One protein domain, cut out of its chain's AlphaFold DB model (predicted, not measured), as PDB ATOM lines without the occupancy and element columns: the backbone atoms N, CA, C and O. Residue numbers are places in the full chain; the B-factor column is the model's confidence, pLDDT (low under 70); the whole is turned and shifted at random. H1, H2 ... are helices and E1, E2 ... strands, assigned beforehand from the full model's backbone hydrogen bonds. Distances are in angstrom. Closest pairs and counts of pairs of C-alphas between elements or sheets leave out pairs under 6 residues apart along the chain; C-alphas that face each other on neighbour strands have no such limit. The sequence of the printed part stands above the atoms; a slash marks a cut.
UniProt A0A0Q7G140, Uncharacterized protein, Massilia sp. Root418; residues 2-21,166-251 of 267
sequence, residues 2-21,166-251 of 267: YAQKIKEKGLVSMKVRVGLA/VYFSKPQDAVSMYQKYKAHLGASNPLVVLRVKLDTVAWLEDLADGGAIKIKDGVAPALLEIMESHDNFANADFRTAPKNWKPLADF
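AT A GLANCE: This is residues 2 to 21 and 166 to 251 of the 267 residues of an uncharacterized protein of Massilia sp. Root418 (UniProt A0A0Q7G140). Two small sheets of two strands each, E1 with E2 and E3 with E4, lie separately around a middle made largely of loops, and the four helices H1, H2, H3 and H4 sit round the outside without touching one another. The unnamed stretch 186 to 211 runs from one sheet to the other, its residues 194 to 195 pairing with E3 and 204 to 205 with E2, while residues 183 to 189 stick out at the end of H3. The printed part has 106 residues, under half of them in named elements, in the order H1, H2, E1, H3, E2, E3, H4, E4; both sheets are antiparallel and the class is mixed, helices and strands. It is compact, with a radius of gyration of the C-alphas of 13.8 A, and rounded, spanning 37 by 33 by 32 A.

IN THESE COORDINATES: Find C-alpha 166 at (171.571, 172.124, 130.169), where E1 begins; it runs through residues 166 to 169, 10.4 A. Its neighbour E2 is residues 212 to 216, 13.0 A long. H3, the longest helix, is residues 174 to 185 and measures 16.2 A. Look next to E3, residues 225 to 227, 6.8 A, and E4, residues 245 to 247, 7.0 A, which ends at C-alpha 247, (189.326, 172.590, 135.550). H4 is residues 236 to 240, 6.1 A. H1 begins at C-alpha 2, (176.931, 163.537, 141.543), and covers residues 2 to 9, 10.7 A; H2 is residues 14 to 18, 6.0 A.

HOW THE PARTS SIT: Begin with E1 and E2, antiparallel at 157 degrees, where N 168 and O 213 are 2.8 A apart, within hydrogen-bond range. The closest C-alphas of E1 and H3 are those of Ser 169 and Met 177, 7.0 A apart. Look across to E3 and E4, antiparallel at 143 degrees, where N 226 and O 246 are within hydrogen-bond range at 2.8 A. E1 and E2 are each apart from E3 and from E4. Near the first residues, a short antiparallel pairing joins residues 11 to 12 with 218 to 219. H1 is apart from H2 and from both sheets' strands; H4 is apart from E1, E2 and H3. In H1, H2, H3 and H4 every O i to N i+4 pair is within hydrogen-bond range.

THE WHOLE: The two C-alphas farthest apart are those of Leu 20 and Asp 237, 40.1 A. Residues 22 to 165 are not printed, and C-alphas 21 and 166 are 12.4 A apart across this cut. The link from H3 to E2, 26 residues, is long. Mean pLDDT of the printed part is 81.5; look for values under 70 at residues 2 to 4, 186 to 190 and 204 to 211 of this model.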
ATOM      1  N   TYR A   2     177.248 162.725 142.738       56.41
ATOM      2  CA  TYR A   2     176.931 163.537 141.543       56.41
ATOM      3  C   TYR A   2     178.143 164.233 140.904       56.41
ATOM      4  O   TYR A   2     178.321 164.134 139.696       56.41
ATOM      5  N   ALA A   3     179.025 164.846 141.701       58.78
ATOM      6  CA  ALA A   3     180.220 165.524 141.185       58.78
ATOM      7  C   ALA A   3     181.179 164.592 140.415       58.78
ATOM      8  O   ALA A   3     181.815 165.021 139.464       58.78
ATOM      9  N   GLN A   4     181.252 163.309 140.783       64.88
ATOM     10  CA  GLN A   4     182.098 162.329 140.091       64.88
ATOM     11  C   GLN A   4     181.518 161.918 138.733       64.88
ATOM     12  O   GLN A   4     182.240 161.890 137.746       64.88
ATOM     13  N   LYS A   5     180.194 161.739 138.638       71.31
ATOM     14  CA  LYS A   5     179.530 161.517 137.343       71.31
ATOM     15  C   LYS A   5     179.668 162.721 136.408       71.31
ATOM     16  O   LYS A   5     179.842 162.532 135.210       71.31
ATOM     17  N   ILE A   6     179.608 163.942 136.952       75.62
ATOM     18  CA  ILE A   6     179.814 165.171 136.170       75.62
ATOM     19  C   ILE A   6     181.273 165.279 135.701       75.62
ATOM     20  O   ILE A   6     181.509 165.699 134.579       75.62
ATOM     21  N   LYS A   7     182.255 164.830 136.493       77.00
ATOM     22  CA  LYS A   7     183.654 164.740 136.035       77.00
ATOM     23  C   LYS A   7     183.860 163.784 134.873       77.00
ATOM     24  O   LYS A   7     184.606 164.099 133.961       77.00
ATOM     25  N   GLU A   8     183.224 162.622 134.924       79.19
ATOM     26  CA  GLU A   8     183.411 161.588 133.902       79.19
ATOM     27  C   GLU A   8     182.688 161.935 132.599       79.19
ATOM     28  O   GLU A   8     183.230 161.741 131.517       79.19
ATOM     29  N   LYS A   9     181.450 162.435 132.695       82.06
ATOM     30  CA  LYS A   9     180.549 162.588 131.538       82.06
ATOM     31  C   LYS A   9     180.219 164.034 131.182       82.06
ATOM     32  O   LYS A   9     179.640 164.279 130.131       82.06
ATOM     33  N   GLY A  10     180.572 164.980 132.042       87.12
ATOM     34  CA  GLY A  10     180.248 166.390 131.894       87.12
ATOM     35  C   GLY A  10     178.867 166.714 132.451       87.12
ATOM     36  O   GLY A  10     178.248 165.927 133.177       87.12
ATOM     37  N   LEU A  11     178.372 167.897 132.104       88.75
ATOM     38  CA  LEU A  11     176.978 168.252 132.336       88.75
ATOM     39  C   LEU A  11     176.167 167.765 131.147       88.75
ATOM     40  O   LEU A  11     176.253 168.346 130.078       88.75
ATOM     41  N   VAL A  12     175.378 166.714 131.331       88.94
ATOM     42  CA  VAL A  12     174.528 166.155 130.273       88.94
ATOM     43  C   VAL A  12     173.058 166.370 130.592       88.94
ATOM     44  O   VAL A  12     172.656 166.342 131.761       88.94
ATOM     45  N   SER A  13     172.252 166.568 129.552       87.19
ATOM     46  CA  SER A  13     170.802 166.673 129.688       87.19
ATOM     47  C   SER A  13     170.202 165.369 130.227       87.19
ATOM     48  O   SER A  13     170.815 164.295 130.173       87.19
ATOM     49  N   MET A  14     168.978 165.437 130.753       85.12
ATOM     50  CA  MET A  14     168.299 164.238 131.251       85.12
ATOM     51  C   MET A  14     168.045 163.242 130.113       85.12
ATOM     52  O   MET A  14     168.278 162.047 130.296       85.12
ATOM     53  N   LYS A  15     167.705 163.733 128.912       87.06
ATOM     54  CA  LYS A  15     167.577 162.908 127.704       87.06
ATOM     55  C   LYS A  15     168.839 162.102 127.420       87.06
ATOM     56  O   LYS A  15     168.738 160.901 127.205       87.06
ATOM     57  N   VAL A  16     170.018 162.718 127.458       86.88
ATOM     58  CA  VAL A  16     171.283 161.992 127.246       86.88
ATOM     59  C   VAL A  16     171.558 161.019 128.394       86.88
ATOM     60  O   VAL A  16     172.033 159.907 128.179       86.88
ATOM     61  N   ARG A  17     171.232 161.410 129.629       83.12
ATOM     62  CA  ARG A  17     171.515 160.611 130.825       83.12
ATOM     63  C   ARG A  17     170.679 159.333 130.932       83.12
ATOM     64  O   ARG A  17     171.199 158.341 131.437       83.12
ATOM     65  N   VAL A  18     169.401 159.373 130.550       85.25
ATOM     66  CA  VAL A  18     168.459 158.245 130.719       85.25
ATOM     67  C   VAL A  18     167.782 157.791 129.422       85.25
ATOM     68  O   VAL A  18     166.918 156.924 129.460       85.25
ATOM     69  N   GLY A  19     168.136 158.382 128.280       84.88
ATOM     70  CA  GLY A  19     167.558 158.072 126.966       84.88
ATOM     71  C   GLY A  19     166.175 158.681 126.710       84.88
ATOM     72  O   GLY A  19     165.655 158.560 125.604       84.88
ATOM     73  N   LEU A  20     165.572 159.351 127.699       86.44
ATOM     74  CA  LEU A  20     164.198 159.855 127.643       86.44
ATOM     75  C   LEU A  20     164.129 161.349 127.973       86.44
ATOM     76  O   LEU A  20     164.703 161.809 128.960       86.44
ATOM     77  N   ALA A  21     163.371 162.099 127.168       87.00
ATOM     78  CA  ALA A  21     163.064 163.510 127.405       87.00
ATOM     79  C   ALA A  21     161.952 163.646 128.464       87.00
ATOM     80  O   ALA A  21     160.776 163.874 128.161       87.00
ATOM     81  N   VAL A 166     170.909 171.652 128.952       86.75
ATOM     82  CA  VAL A 166     171.571 172.124 130.169       86.75
ATOM     83  C   VAL A 166     171.481 173.645 130.188       86.75
ATOM     84  O   VAL A 166     171.718 174.292 129.169       86.75
ATOM     85  N   TYR A 167     171.140 174.206 131.346       86.00
ATOM     86  CA  TYR A 167     170.871 175.630 131.518       86.00
ATOM     87  C   TYR A 167     171.990 176.305 132.303       86.00
ATOM     88  O   TYR A 167     172.400 175.821 133.361       86.00
ATOM     89  N   PHE A 168     172.432 177.455 131.807       86.81
ATOM     90  CA  PHE A 168     173.421 178.325 132.427       86.81
ATOM     91  C   PHE A 168     172.816 179.708 132.644       86.81
ATOM     92  O   PHE A 168     172.076 180.210 131.803       86.81
ATOM     93  N   SER A 169     173.129 180.345 133.767       87.25
ATOM     94  CA  SER A 169     172.788 181.752 133.979       87.25
ATOM     95  C   SER A 169     173.792 182.653 133.266       87.25
ATOM     96  O   SER A 169     174.989 182.357 133.219       87.25
ATOM     97  N   LYS A 170     173.317 183.787 132.738       84.44
ATOM     98  CA  LYS A 170     174.221 184.831 132.241       84.44
ATOM     99  C   LYS A 170     175.025 185.432 133.414       84.44
ATOM    100  O   LYS A 170     174.533 185.440 134.548       84.44
ATOM    101  N   PRO A 171     176.249 185.955 133.194       83.81
ATOM    102  CA  PRO A 171     177.097 186.478 134.272       83.81
ATOM    103  C   PRO A 171     176.429 187.531 135.167       83.81
ATOM    104  O   PRO A 171     176.696 187.547 136.374       83.81
ATOM    105  N   GLN A 172     175.561 188.373 134.595       85.19
ATOM    106  CA  GLN A 172     174.793 189.399 135.304       85.19
ATOM    107  C   GLN A 172     173.702 188.822 136.223       85.19
ATOM    108  O   GLN A 172     173.450 189.375 137.290       85.19
ATOM    109  N   ASP A 173     173.124 187.671 135.873       85.88
ATOM    110  CA  ASP A 173     172.021 187.043 136.616       85.88
ATOM    111  C   ASP A 173     172.500 185.957 137.586       85.88
ATOM    112  O   ASP A 173     171.734 185.445 138.410       85.88
ATOM    113  N   ALA A 174     173.781 185.591 137.509       86.12
ATOM    114  CA  ALA A 174     174.324 184.422 138.180       86.12
ATOM    115  C   ALA A 174     174.121 184.448 139.703       86.12
ATOM    116  O   ALA A 174     173.725 183.434 140.278       86.12
ATOM    117  N   VAL A 175     174.329 185.598 140.356       89.25
ATOM    118  CA  VAL A 175     174.156 185.743 141.815       89.25
ATOM    119  C   VAL A 175     172.688 185.598 142.215       89.25
ATOM    120  O   VAL A 175     172.381 184.862 143.153       89.25
ATOM    121  N   SER A 176     171.776 186.243 141.482       88.12
ATOM    122  CA  SER A 176     170.329 186.140 141.723       88.12
ATOM    123  C   SER A 176     169.858 184.689 141.609       88.12
ATOM    124  O   SER A 176     169.198 184.166 142.510       88.12
ATOM    125  N   MET A 177     170.280 183.993 140.548       84.75
ATOM    126  CA  MET A 177     169.945 182.582 140.348       84.75
ATOM    127  C   MET A 177     170.555 181.686 141.427       84.75
ATOM    128  O   MET A 177     169.857 180.833 141.970       84.75
ATOM    129  N   TYR A 178     171.815 181.907 141.809       86.88
ATOM    130  CA  TYR A 178     172.461 181.168 142.896       86.88
ATOM    131  C   TYR A 178     171.683 181.268 144.212       86.88
ATOM    132  O   TYR A 178     171.437 180.245 144.851       86.88
ATOM    133  N   GLN A 179     171.238 182.469 144.601       86.31
ATOM    134  CA  GLN A 179     170.456 182.649 145.828       86.31
ATOM    135  C   GLN A 179     169.101 181.936 145.753       86.31
ATOM    136  O   GLN A 179     168.713 181.261 146.707       86.31
ATOM    137  N   LYS A 180     168.413 182.005 144.603       82.88
ATOM    138  CA  LYS A 180     167.165 181.255 144.370       82.88
ATOM    139  C   LYS A 180     167.382 179.743 144.500       82.88
ATOM    140  O   LYS A 180     166.618 179.075 145.196       82.88
ATOM    141  N   TYR A 181     168.443 179.205 143.892       79.81
ATOM    142  CA  TYR A 181     168.784 177.782 143.992       79.81
ATOM    143  C   TYR A 181     169.149 177.368 145.420       79.81
ATOM    144  O   TYR A 181     168.660 176.343 145.896       79.81
ATOM    145  N   LYS A 182     169.949 178.172 146.129       81.75
ATOM    146  CA  LYS A 182     170.321 177.921 147.528       81.75
ATOM    147  C   LYS A 182     169.093 177.907 148.441       81.75
ATOM    148  O   LYS A 182     168.945 176.990 149.247       81.75
ATOM    149  N   ALA A 183     168.181 178.866 148.271       81.94
ATOM    150  CA  ALA A 183     166.918 178.908 149.004       81.94
ATOM    151  C   ALA A 183     166.037 177.680 148.710       81.94
ATOM    152  O   ALA A 183     165.444 177.115 149.624       81.94
ATOM    153  N   HIS A 184     165.993 177.225 147.451       74.88
ATOM    154  CA  HIS A 184     165.199 176.061 147.051       74.88
ATOM    155  C   HIS A 184     165.767 174.720 147.553       74.88
ATOM    156  O   HIS A 184     165.006 173.799 147.851       74.88
ATOM    157  N   LEU A 185     167.095 174.583 147.622       72.25
ATOM    158  CA  LEU A 185     167.766 173.358 148.073       72.25
ATOM    159  C   LEU A 185     167.815 173.225 149.602       72.25
ATOM    160  O   LEU A 185     167.949 172.105 150.097       72.25
ATOM    161  N   GLY A 186     167.686 174.327 150.346       66.12
ATOM    162  CA  GLY A 186     167.844 174.353 151.801       66.12
ATOM    163  C   GLY A 186     169.312 174.240 152.245       66.12
ATOM    164  O   GLY A 186     170.188 173.838 151.482       66.12
ATOM    165  N   ALA A 187     169.596 174.589 153.505       62.56
ATOM    166  CA  ALA A 187     170.964 174.706 154.033       62.56
ATOM    167  C   ALA A 187     171.761 173.383 154.082       62.56
ATOM    168  O   ALA A 187     172.976 173.397 154.264       62.56
ATOM    169  N   SER A 188     171.093 172.237 153.950       59.88
ATOM    170  CA  SER A 188     171.675 170.910 154.192       59.88
ATOM    171  C   SER A 188     172.270 170.247 152.947       59.88
ATOM    172  O   SER A 188     172.961 169.236 153.077       59.88
ATOM    173  N   ASN A 189     171.991 170.771 151.751       65.75
ATOM    174  CA  ASN A 189     172.402 170.140 150.499       65.75
ATOM    175  C   ASN A 189     173.689 170.777 149.956       65.75
ATOM    176  O   ASN A 189     173.729 171.995 149.773       65.75
ATOM    177  N   PRO A 190     174.737 169.982 149.666       68.00
ATOM    178  CA  PRO A 190     175.972 170.509 149.106       68.00
ATOM    179  C   PRO A 190     175.710 171.064 147.704       68.00
ATOM    180  O   PRO A 190     175.220 170.350 146.825       68.00
ATOM    181  N   LEU A 191     176.055 172.335 147.499       78.12
ATOM    182  CA  LEU A 191     175.970 173.000 146.207       78.12
ATOM    183  C   LEU A 191     177.358 173.024 145.558       78.12
ATOM    184  O   LEU A 191     178.362 173.278 146.216       78.12
ATOM    185  N   VAL A 192     177.416 172.783 144.252       83.06
ATOM    186  CA  VAL A 192     178.620 173.010 143.448       83.06
ATOM    187  C   VAL A 192     178.309 174.058 142.396       83.06
ATOM    188  O   VAL A 192     177.217 174.065 141.828       83.06
ATOM    189  N   VAL A 193     179.267 174.944 142.149       88.75
ATOM    190  CA  VAL A 193     179.148 175.977 141.124       88.75
ATOM    191  C   VAL A 193     180.084 175.613 139.989       88.75
ATOM    192  O   VAL A 193     181.293 175.499 140.186       88.75
ATOM    193  N   LEU A 194     179.500 175.435 138.810       90.69
ATOM    194  CA  LEU A 194     180.217 175.178 137.572       90.69
ATOM    195  C   LEU A 194     180.086 176.395 136.663       90.69
ATOM    196  O   LEU A 194     179.050 177.062 136.663       90.69
ATOM    197  N   ARG A 195     181.120 176.655 135.869       90.81
ATOM    198  CA  ARG A 195     181.060 177.603 134.759       90.81
ATOM    199  C   ARG A 195     181.690 176.996 133.518       90.81
ATOM    200  O   ARG A 195     182.400 175.997 133.578       90.81
ATOM    201  N   VAL A 196     181.430 177.647 132.403       90.38
ATOM    202  CA  VAL A 196     182.009 177.363 131.095       90.38
ATOM    203  C   VAL A 196     182.127 178.696 130.365       90.38
ATOM    204  O   VAL A 196     181.332 179.612 130.603       90.38
ATOM    205  N   LYS A 197     183.162 178.841 129.542       86.75
ATOM    206  CA  LYS A 197     183.425 180.092 128.830       86.75
ATOM    207  C   LYS A 197     182.535 180.188 127.592       86.75
ATOM    208  O   LYS A 197     182.367 179.206 126.870       86.75
ATOM    209  N   LEU A 198     181.971 181.369 127.345       79.88
ATOM    210  CA  LEU A 198     181.007 181.599 126.259       79.88
ATOM    211  C   LEU A 198     181.575 181.318 124.860       79.88
ATOM    212  O   LEU A 198     180.838 180.955 123.959       79.88
ATOM    213  N   ASP A 199     182.877 181.430 124.662       82.88
ATOM    214  CA  ASP A 199     183.552 181.149 123.393       82.88
ATOM    215  C   ASP A 199     183.822 179.652 123.147       82.88
ATOM    216  O   ASP A 199     184.234 179.275 122.054       82.88
ATOM    217  N   THR A 200     183.581 178.782 124.135       81.44
ATOM    218  CA  THR A 200     183.974 177.358 124.065       81.44
ATOM    219  C   THR A 200     182.858 176.391 123.680       81.44
ATOM    220  O   THR A 200     183.110 175.198 123.517       81.44
ATOM    221  N   VAL A 201     181.619 176.865 123.539       77.31
ATOM    222  CA  VAL A 201     180.462 176.005 123.252       77.31
ATOM    223  C   VAL A 201     179.503 176.694 122.294       77.31
ATOM    224  O   VAL A 201     179.447 177.917 122.231       77.31
ATOM    225  N   ALA A 202     178.741 175.907 121.538       76.88
ATOM    226  CA  ALA A 202     177.628 176.428 120.757       76.88
ATOM    227  C   ALA A 202     176.410 176.598 121.673       76.88
ATOM    228  O   ALA A 202     175.969 175.642 122.317       76.88
ATOM    229  N   TRP A 203     175.867 177.809 121.727       77.19
ATOM    230  CA  TRP A 203     174.768 178.161 122.620       77.19
ATOM    231  C   TRP A 203     173.483 178.402 121.850       77.19
ATOM    232  O   TRP A 203     173.497 178.874 120.715       77.19
ATOM    233  N   LEU A 204     172.368 178.144 122.517       69.06
ATOM    234  CA  LEU A 204     171.056 178.604 122.101       69.06
ATOM    235  C   LEU A 204     170.572 179.600 123.155       69.06
ATOM    236  O   LEU A 204     170.661 179.339 124.359       69.06
ATOM    237  N   GLU A 205     170.064 180.747 122.722       65.50
ATOM    238  CA  GLU A 205     169.415 181.664 123.653       65.50
ATOM    239  C   GLU A 205     168.080 181.076 124.111       65.50
ATOM    240  O   GLU A 205     167.343 180.450 123.339       65.50
ATOM    241  N   ASP A 206     167.779 181.230 125.400       62.41
ATOM    242  CA  ASP A 206     166.474 180.851 125.903       62.41
ATOM    243  C   ASP A 206     165.456 181.946 125.586       62.41
ATOM    244  O   ASP A 206     165.507 183.045 126.136       62.41
ATOM    245  N   LEU A 207     164.528 181.634 124.684       53.97
ATOM    246  CA  LEU A 207     163.459 182.540 124.271       53.97
ATOM    247  C   LEU A 207     162.379 182.710 125.352       53.97
ATOM    248  O   LEU A 207     161.581 183.636 125.258       53.97
ATOM    249  N   ALA A 208     162.330 181.825 126.358       50.09
ATOM    250  CA  ALA A 208     161.234 181.780 127.326       50.09
ATOM    251  C   ALA A 208     161.450 182.658 128.575       50.09
ATOM    252  O   ALA A 208     160.481 183.231 129.061       50.09
ATOM    253  N   ASP A 209     162.691 182.796 129.068       49.84
ATOM    254  CA  ASP A 209     162.963 183.369 130.404       49.84
ATOM    255  C   ASP A 209     164.000 184.511 130.438       49.84
ATOM    256  O   ASP A 209     164.344 185.004 131.514       49.84
ATOM    257  N   GLY A 210     164.527 184.957 129.290       51.16
ATOM    258  CA  GLY A 210     165.339 186.182 129.150       51.16
ATOM    259  C   GLY A 210     166.691 186.240 129.894       51.16
ATOM    260  O   GLY A 210     167.499 187.122 129.604       51.16
ATOM    261  N   GLY A 211     166.981 185.310 130.813       59.62
ATOM    262  CA  GLY A 211     168.156 185.337 131.705       59.62
ATOM    263  C   GLY A 211     168.991 184.050 131.737       59.62
ATOM    264  O   GLY A 211     169.995 183.978 132.453       59.62
ATOM    265  N   ALA A 212     168.606 183.029 130.966       73.12
ATOM    266  CA  ALA A 212     169.341 181.772 130.850       73.12
ATOM    267  C   ALA A 212     169.831 181.535 129.415       73.12
ATOM    268  O   ALA A 212     169.215 181.959 128.438       73.12
ATOM    269  N   ILE A 213     170.962 180.851 129.299       83.69
ATOM    270  CA  ILE A 213     171.481 180.316 128.045       83.69
ATOM    271  C   ILE A 213     171.388 178.796 128.138       83.69
ATOM    272  O   ILE A 213     171.713 178.216 129.178       83.69
ATOM    273  N   LYS A 214     170.944 178.143 127.064       85.25
ATOM    274  CA  LYS A 214     170.780 176.691 127.024       85.25
ATOM    275  C   LYS A 214     171.745 176.058 126.027       85.25
ATOM    276  O   LYS A 214     171.991 176.588 124.947       85.25
ATOM    277  N   ILE A 215     172.282 174.902 126.394       86.06
ATOM    278  CA  ILE A 215     173.079 174.051 125.507       86.06
ATOM    279  C   ILE A 215     172.335 172.738 125.333       86.06
ATOM    280  O   ILE A 215     171.897 172.123 126.309       86.06
ATOM    281  N   LYS A 216     172.174 172.317 124.081       85.38
ATOM    282  CA  LYS A 216     171.536 171.048 123.746       85.38
ATOM    283  C   LYS A 216     172.458 169.887 124.119       85.38
ATOM    284  O   LYS A 216     173.653 169.947 123.859       85.38
ATOM    285  N   ASP A 217     171.886 168.839 124.706       81.25
ATOM    286  CA  ASP A 217     172.538 167.564 125.045       81.25
ATOM    287  C   ASP A 217     173.630 167.620 126.136       81.25
ATOM    288  O   ASP A 217     173.646 166.740 127.001       81.25
ATOM    289  N   GLY A 218     174.463 168.664 126.202       88.31
ATOM    290  CA  GLY A 218     175.367 168.879 127.329       88.31
ATOM    291  C   GLY A 218     176.651 169.651 127.037       88.31
ATOM    292  O   GLY A 218     176.839 170.224 125.972       88.31
ATOM    293  N   VAL A 219     177.552 169.638 128.020       89.81
ATOM    294  CA  VAL A 219     178.888 170.239 127.990       89.81
ATOM    295  C   VAL A 219     179.901 169.213 128.477       89.81
ATOM    296  O   VAL A 219     179.750 168.653 129.568       89.81
ATOM    297  N   ALA A 220     180.938 168.978 127.673       89.12
ATOM    298  CA  ALA A 220     182.003 168.037 127.996       89.12
ATOM    299  C   ALA A 220     182.779 168.462 129.262       89.12
ATOM    300  O   ALA A 220     182.957 169.661 129.492       89.12
ATOM    301  N   PRO A 221     183.308 167.509 130.058       89.69
ATOM    302  CA  PRO A 221     184.055 167.824 131.279       89.69
ATOM    303  C   PRO A 221     185.221 168.792 131.072       89.69
ATOM    304  O   PRO A 221     185.443 169.661 131.907       89.69
ATOM    305  N   ALA A 222     185.944 168.654 129.956       89.44
ATOM    306  CA  ALA A 222     187.132 169.450 129.645       89.44
ATOM    307  C   ALA A 222     186.839 170.951 129.460       89.44
ATOM    308  O   ALA A 222     187.752 171.765 129.540       89.44
ATOM    309  N   LEU A 223     185.576 171.314 129.217       91.00
ATOM    310  CA  LEU A 223     185.137 172.699 129.029       91.00
ATOM    311  C   LEU A 223     184.564 173.313 130.313       91.00
ATOM    312  O   LEU A 223     184.216 174.494 130.338       91.00
ATOM    313  N   LEU A 224     184.426 172.510 131.370       91.56
ATOM    314  CA  LEU A 224     183.832 172.925 132.630       91.56
ATOM    315  C   LEU A 224     184.912 173.272 133.646       91.56
ATOM    316  O   LEU A 224     185.866 172.526 133.872       91.56
ATOM    317  N   GLU A 225     184.687 174.380 134.335       92.00
ATOM    318  CA  GLU A 225     185.449 174.784 135.506       92.00
ATOM    319  C   GLU A 225     184.541 174.730 136.736       92.00
ATOM    320  O   GLU A 225     183.343 175.014 136.660       92.00
ATOM    321  N   ILE A 226     185.109 174.378 137.884       90.25
ATOM    322  CA  ILE A 226     184.420 174.329 139.171       90.25
ATOM    323  C   ILE A 226     185.034 175.339 140.131       90.25
ATOM    324  O   ILE A 226     186.254 175.500 140.191       90.25
ATOM    325  N   MET A 227     184.176 176.030 140.876       89.44
ATOM    326  CA  MET A 227     184.628 176.977 141.886       89.44
ATOM    327  C   MET A 227     185.068 176.235 143.152       89.44
ATOM    328  O   MET A 227     184.356 175.351 143.629       89.44
ATOM    329  N   GLU A 228     186.216 176.615 143.717       82.44
ATOM    330  CA  GLU A 228     186.797 175.927 144.880       82.44
ATOM    331  C   GLU A 228     185.920 175.999 146.137       82.44
ATOM    332  O   GLU A 228     185.823 175.030 146.888       82.44
ATOM    333  N   SER A 229     185.267 177.144 146.362       81.88
ATOM    334  CA  SER A 229     184.390 177.375 147.511       81.88
ATOM    335  C   SER A 229     183.153 178.162 147.100       81.88
ATOM    336  O   SER A 229     183.233 179.359 146.816       81.88
ATOM    337  N   HIS A 230     181.993 177.496 147.086       82.69
ATOM    338  CA  HIS A 230     180.722 178.109 146.690       82.69
ATOM    339  C   HIS A 230     180.249 179.221 147.641       82.69
ATOM    340  O   HIS A 230     179.471 180.082 147.232       82.69
ATOM    341  N   ASP A 231     180.716 179.243 148.889       82.12
ATOM    342  CA  ASP A 231     180.256 180.202 149.901       82.12
ATOM    343  C   ASP A 231     180.585 181.656 149.540       82.12
ATOM    344  O   ASP A 231     179.809 182.558 149.852       82.12
ATOM    345  N   ASN A 232     181.653 181.873 148.770       84.62
ATOM    346  CA  ASN A 232     182.060 183.196 148.299       84.62
ATOM    347  C   ASN A 232     181.451 183.584 146.943       84.62
ATOM    348  O   ASN A 232     181.829 184.607 146.380       84.62
ATOM    349  N   PHE A 233     180.500 182.814 146.399       87.88
ATOM    350  CA  PHE A 233     179.957 183.074 145.060       87.88
ATOM    351  C   PHE A 233     179.284 184.451 144.917       87.88
ATOM    352  O   PHE A 233     179.282 185.034 143.835       87.88
ATOM    353  N   ALA A 234     178.718 184.987 146.003       88.69
ATOM    354  CA  ALA A 234     178.099 186.312 146.001       88.69
ATOM    355  C   ALA A 234     179.124 187.464 145.934       88.69
ATOM    356  O   ALA A 234     178.754 188.578 145.574       88.69
ATOM    357  N   ASN A 235     180.398 187.209 146.254       89.62
ATOM    358  CA  ASN A 235     181.468 188.192 146.138       89.62
ATOM    359  C   ASN A 235     181.942 188.256 144.676       89.62
ATOM    360  O   ASN A 235     182.437 187.267 144.130       89.62
ATOM    361  N   ALA A 236     181.782 189.419 144.041       88.06
ATOM    362  CA  ALA A 236     182.120 189.614 142.635       88.06
ATOM    363  C   ALA A 236     183.609 189.376 142.350       88.06
ATOM    364  O   ALA A 236     183.908 188.600 141.445       88.06
ATOM    365  N   ASP A 237     184.512 189.955 143.145       89.25
ATOM    366  CA  ASP A 237     185.965 189.822 142.968       89.25
ATOM    367  C   ASP A 237     186.410 188.367 143.114       89.25
ATOM    368  O   ASP A 237     187.236 187.865 142.349       89.25
ATOM    369  N   PHE A 238     185.812 187.647 144.066       90.44
ATOM    370  CA  PHE A 238     186.084 186.225 144.237       90.44
ATOM    371  C   PHE A 238     185.563 185.410 143.047       90.44
ATOM    372  O   PHE A 238     186.276 184.564 142.507       90.44
ATOM    373  N   ARG A 239     184.323 185.665 142.616       89.38
ATOM    374  CA  ARG A 239     183.667 184.936 141.524       89.38
ATOM    375  C   ARG A 239     184.341 185.169 140.171       89.38
ATOM    376  O   ARG A 239     184.318 184.268 139.337       89.38
ATOM    377  N   THR A 240     184.914 186.339 139.914       87.25
ATOM    378  CA  THR A 240     185.544 186.650 138.620       87.25
ATOM    379  C   THR A 240     187.016 186.250 138.562       87.25
ATOM    380  O   THR A 240     187.495 185.910 137.481       87.25
ATOM    381  N   ALA A 241     187.725 186.215 139.697       90.56
ATOM    382  CA  ALA A 241     189.148 185.891 139.740       90.56
ATOM    383  C   ALA A 241     189.442 184.459 139.231       90.56
ATOM    384  O   ALA A 241     189.004 183.488 139.855       90.56
ATOM    385  N   PRO A 242     190.236 184.286 138.149       89.44
ATOM    386  CA  PRO A 242     190.502 182.974 137.548       89.44
ATOM    387  C   PRO A 242     191.085 181.938 138.513       89.44
ATOM    388  O   PRO A 242     190.730 180.773 138.426       89.44
ATOM    389  N   LYS A 243     191.908 182.369 139.476       90.56
ATOM    390  CA  LYS A 243     192.534 181.497 140.487       90.56
ATOM    391  C   LYS A 243     191.542 180.716 141.361       90.56
ATOM    392  O   LYS A 243     191.915 179.691 141.913       90.56
ATOM    393  N   ASN A 244     190.304 181.199 141.492       91.44
ATOM    394  CA  ASN A 244     189.265 180.569 142.316       91.44
ATOM    395  C   ASN A 244     188.456 179.511 141.544       91.44
ATOM    396  O   ASN A 244     187.501 178.938 142.077       91.44
ATOM    397  N   TRP A 245     188.822 179.274 140.283       91.31
ATOM    398  CA  TRP A 245     188.212 178.302 139.391       91.31
ATOM    399  C   TRP A 245     189.266 177.311 138.938       91.31
ATOM    400  O   TRP A 245     190.374 177.685 138.565       91.31
ATOM    401  N   LYS A 246     188.903 176.034 138.955       91.31
ATOM    402  CA  LYS A 246     189.773 174.949 138.509       91.31
ATOM    403  C   LYS A 246     189.100 174.161 137.401       91.31
ATOM    404  O   LYS A 246     187.872 174.029 137.442       91.31
ATOM    405  N   PRO A 247     189.862 173.595 136.453       90.31
ATOM    406  CA  PRO A 247     189.326 172.590 135.550       90.31
ATOM    407  C   PRO A 247     188.603 171.504 136.347       90.31
ATOM    408  O   PRO A 247     189.078 171.052 137.392       90.31
ATOM    409  N   LEU A 248     187.435 171.076 135.871       87.44
ATOM    410  CA  LEU A 248     186.628 170.079 136.572       87.44
ATOM    411  C   LEU A 248     187.388 168.756 136.791       87.44
ATOM    412  O   LEU A 248     187.174 168.090 137.808       87.44
ATOM    413  N   ALA A 249     188.283 168.402 135.862       83.31
ATOM    414  CA  ALA A 249     189.154 167.231 135.947       83.31
ATOM    415  C   ALA A 249     190.064 167.253 137.191       83.31
ATOM    416  O   ALA A 249     190.260 166.212 137.815       83.31
ATOM    417  N   ASP A 250     190.521 168.437 137.603       82.81
ATOM    418  CA  ASP A 250     191.486 168.625 138.696       82.81
ATOM    419  C   ASP A 250     190.819 168.737 140.068       82.81
ATOM    420  O   ASP A 250     191.479 168.800 141.108       82.81
ATOM    421  N   PHE A 251     189.487 168.788 140.109       74.00
ATOM    422  CA  PHE A 251     188.778 168.788 141.376       74.00
ATOM    423  C   PHE A 251     189.026 167.449 142.076       74.00
ATOM    424  O   PHE A 251     188.948 166.388 141.464       74.00
TER     425      PHE A 251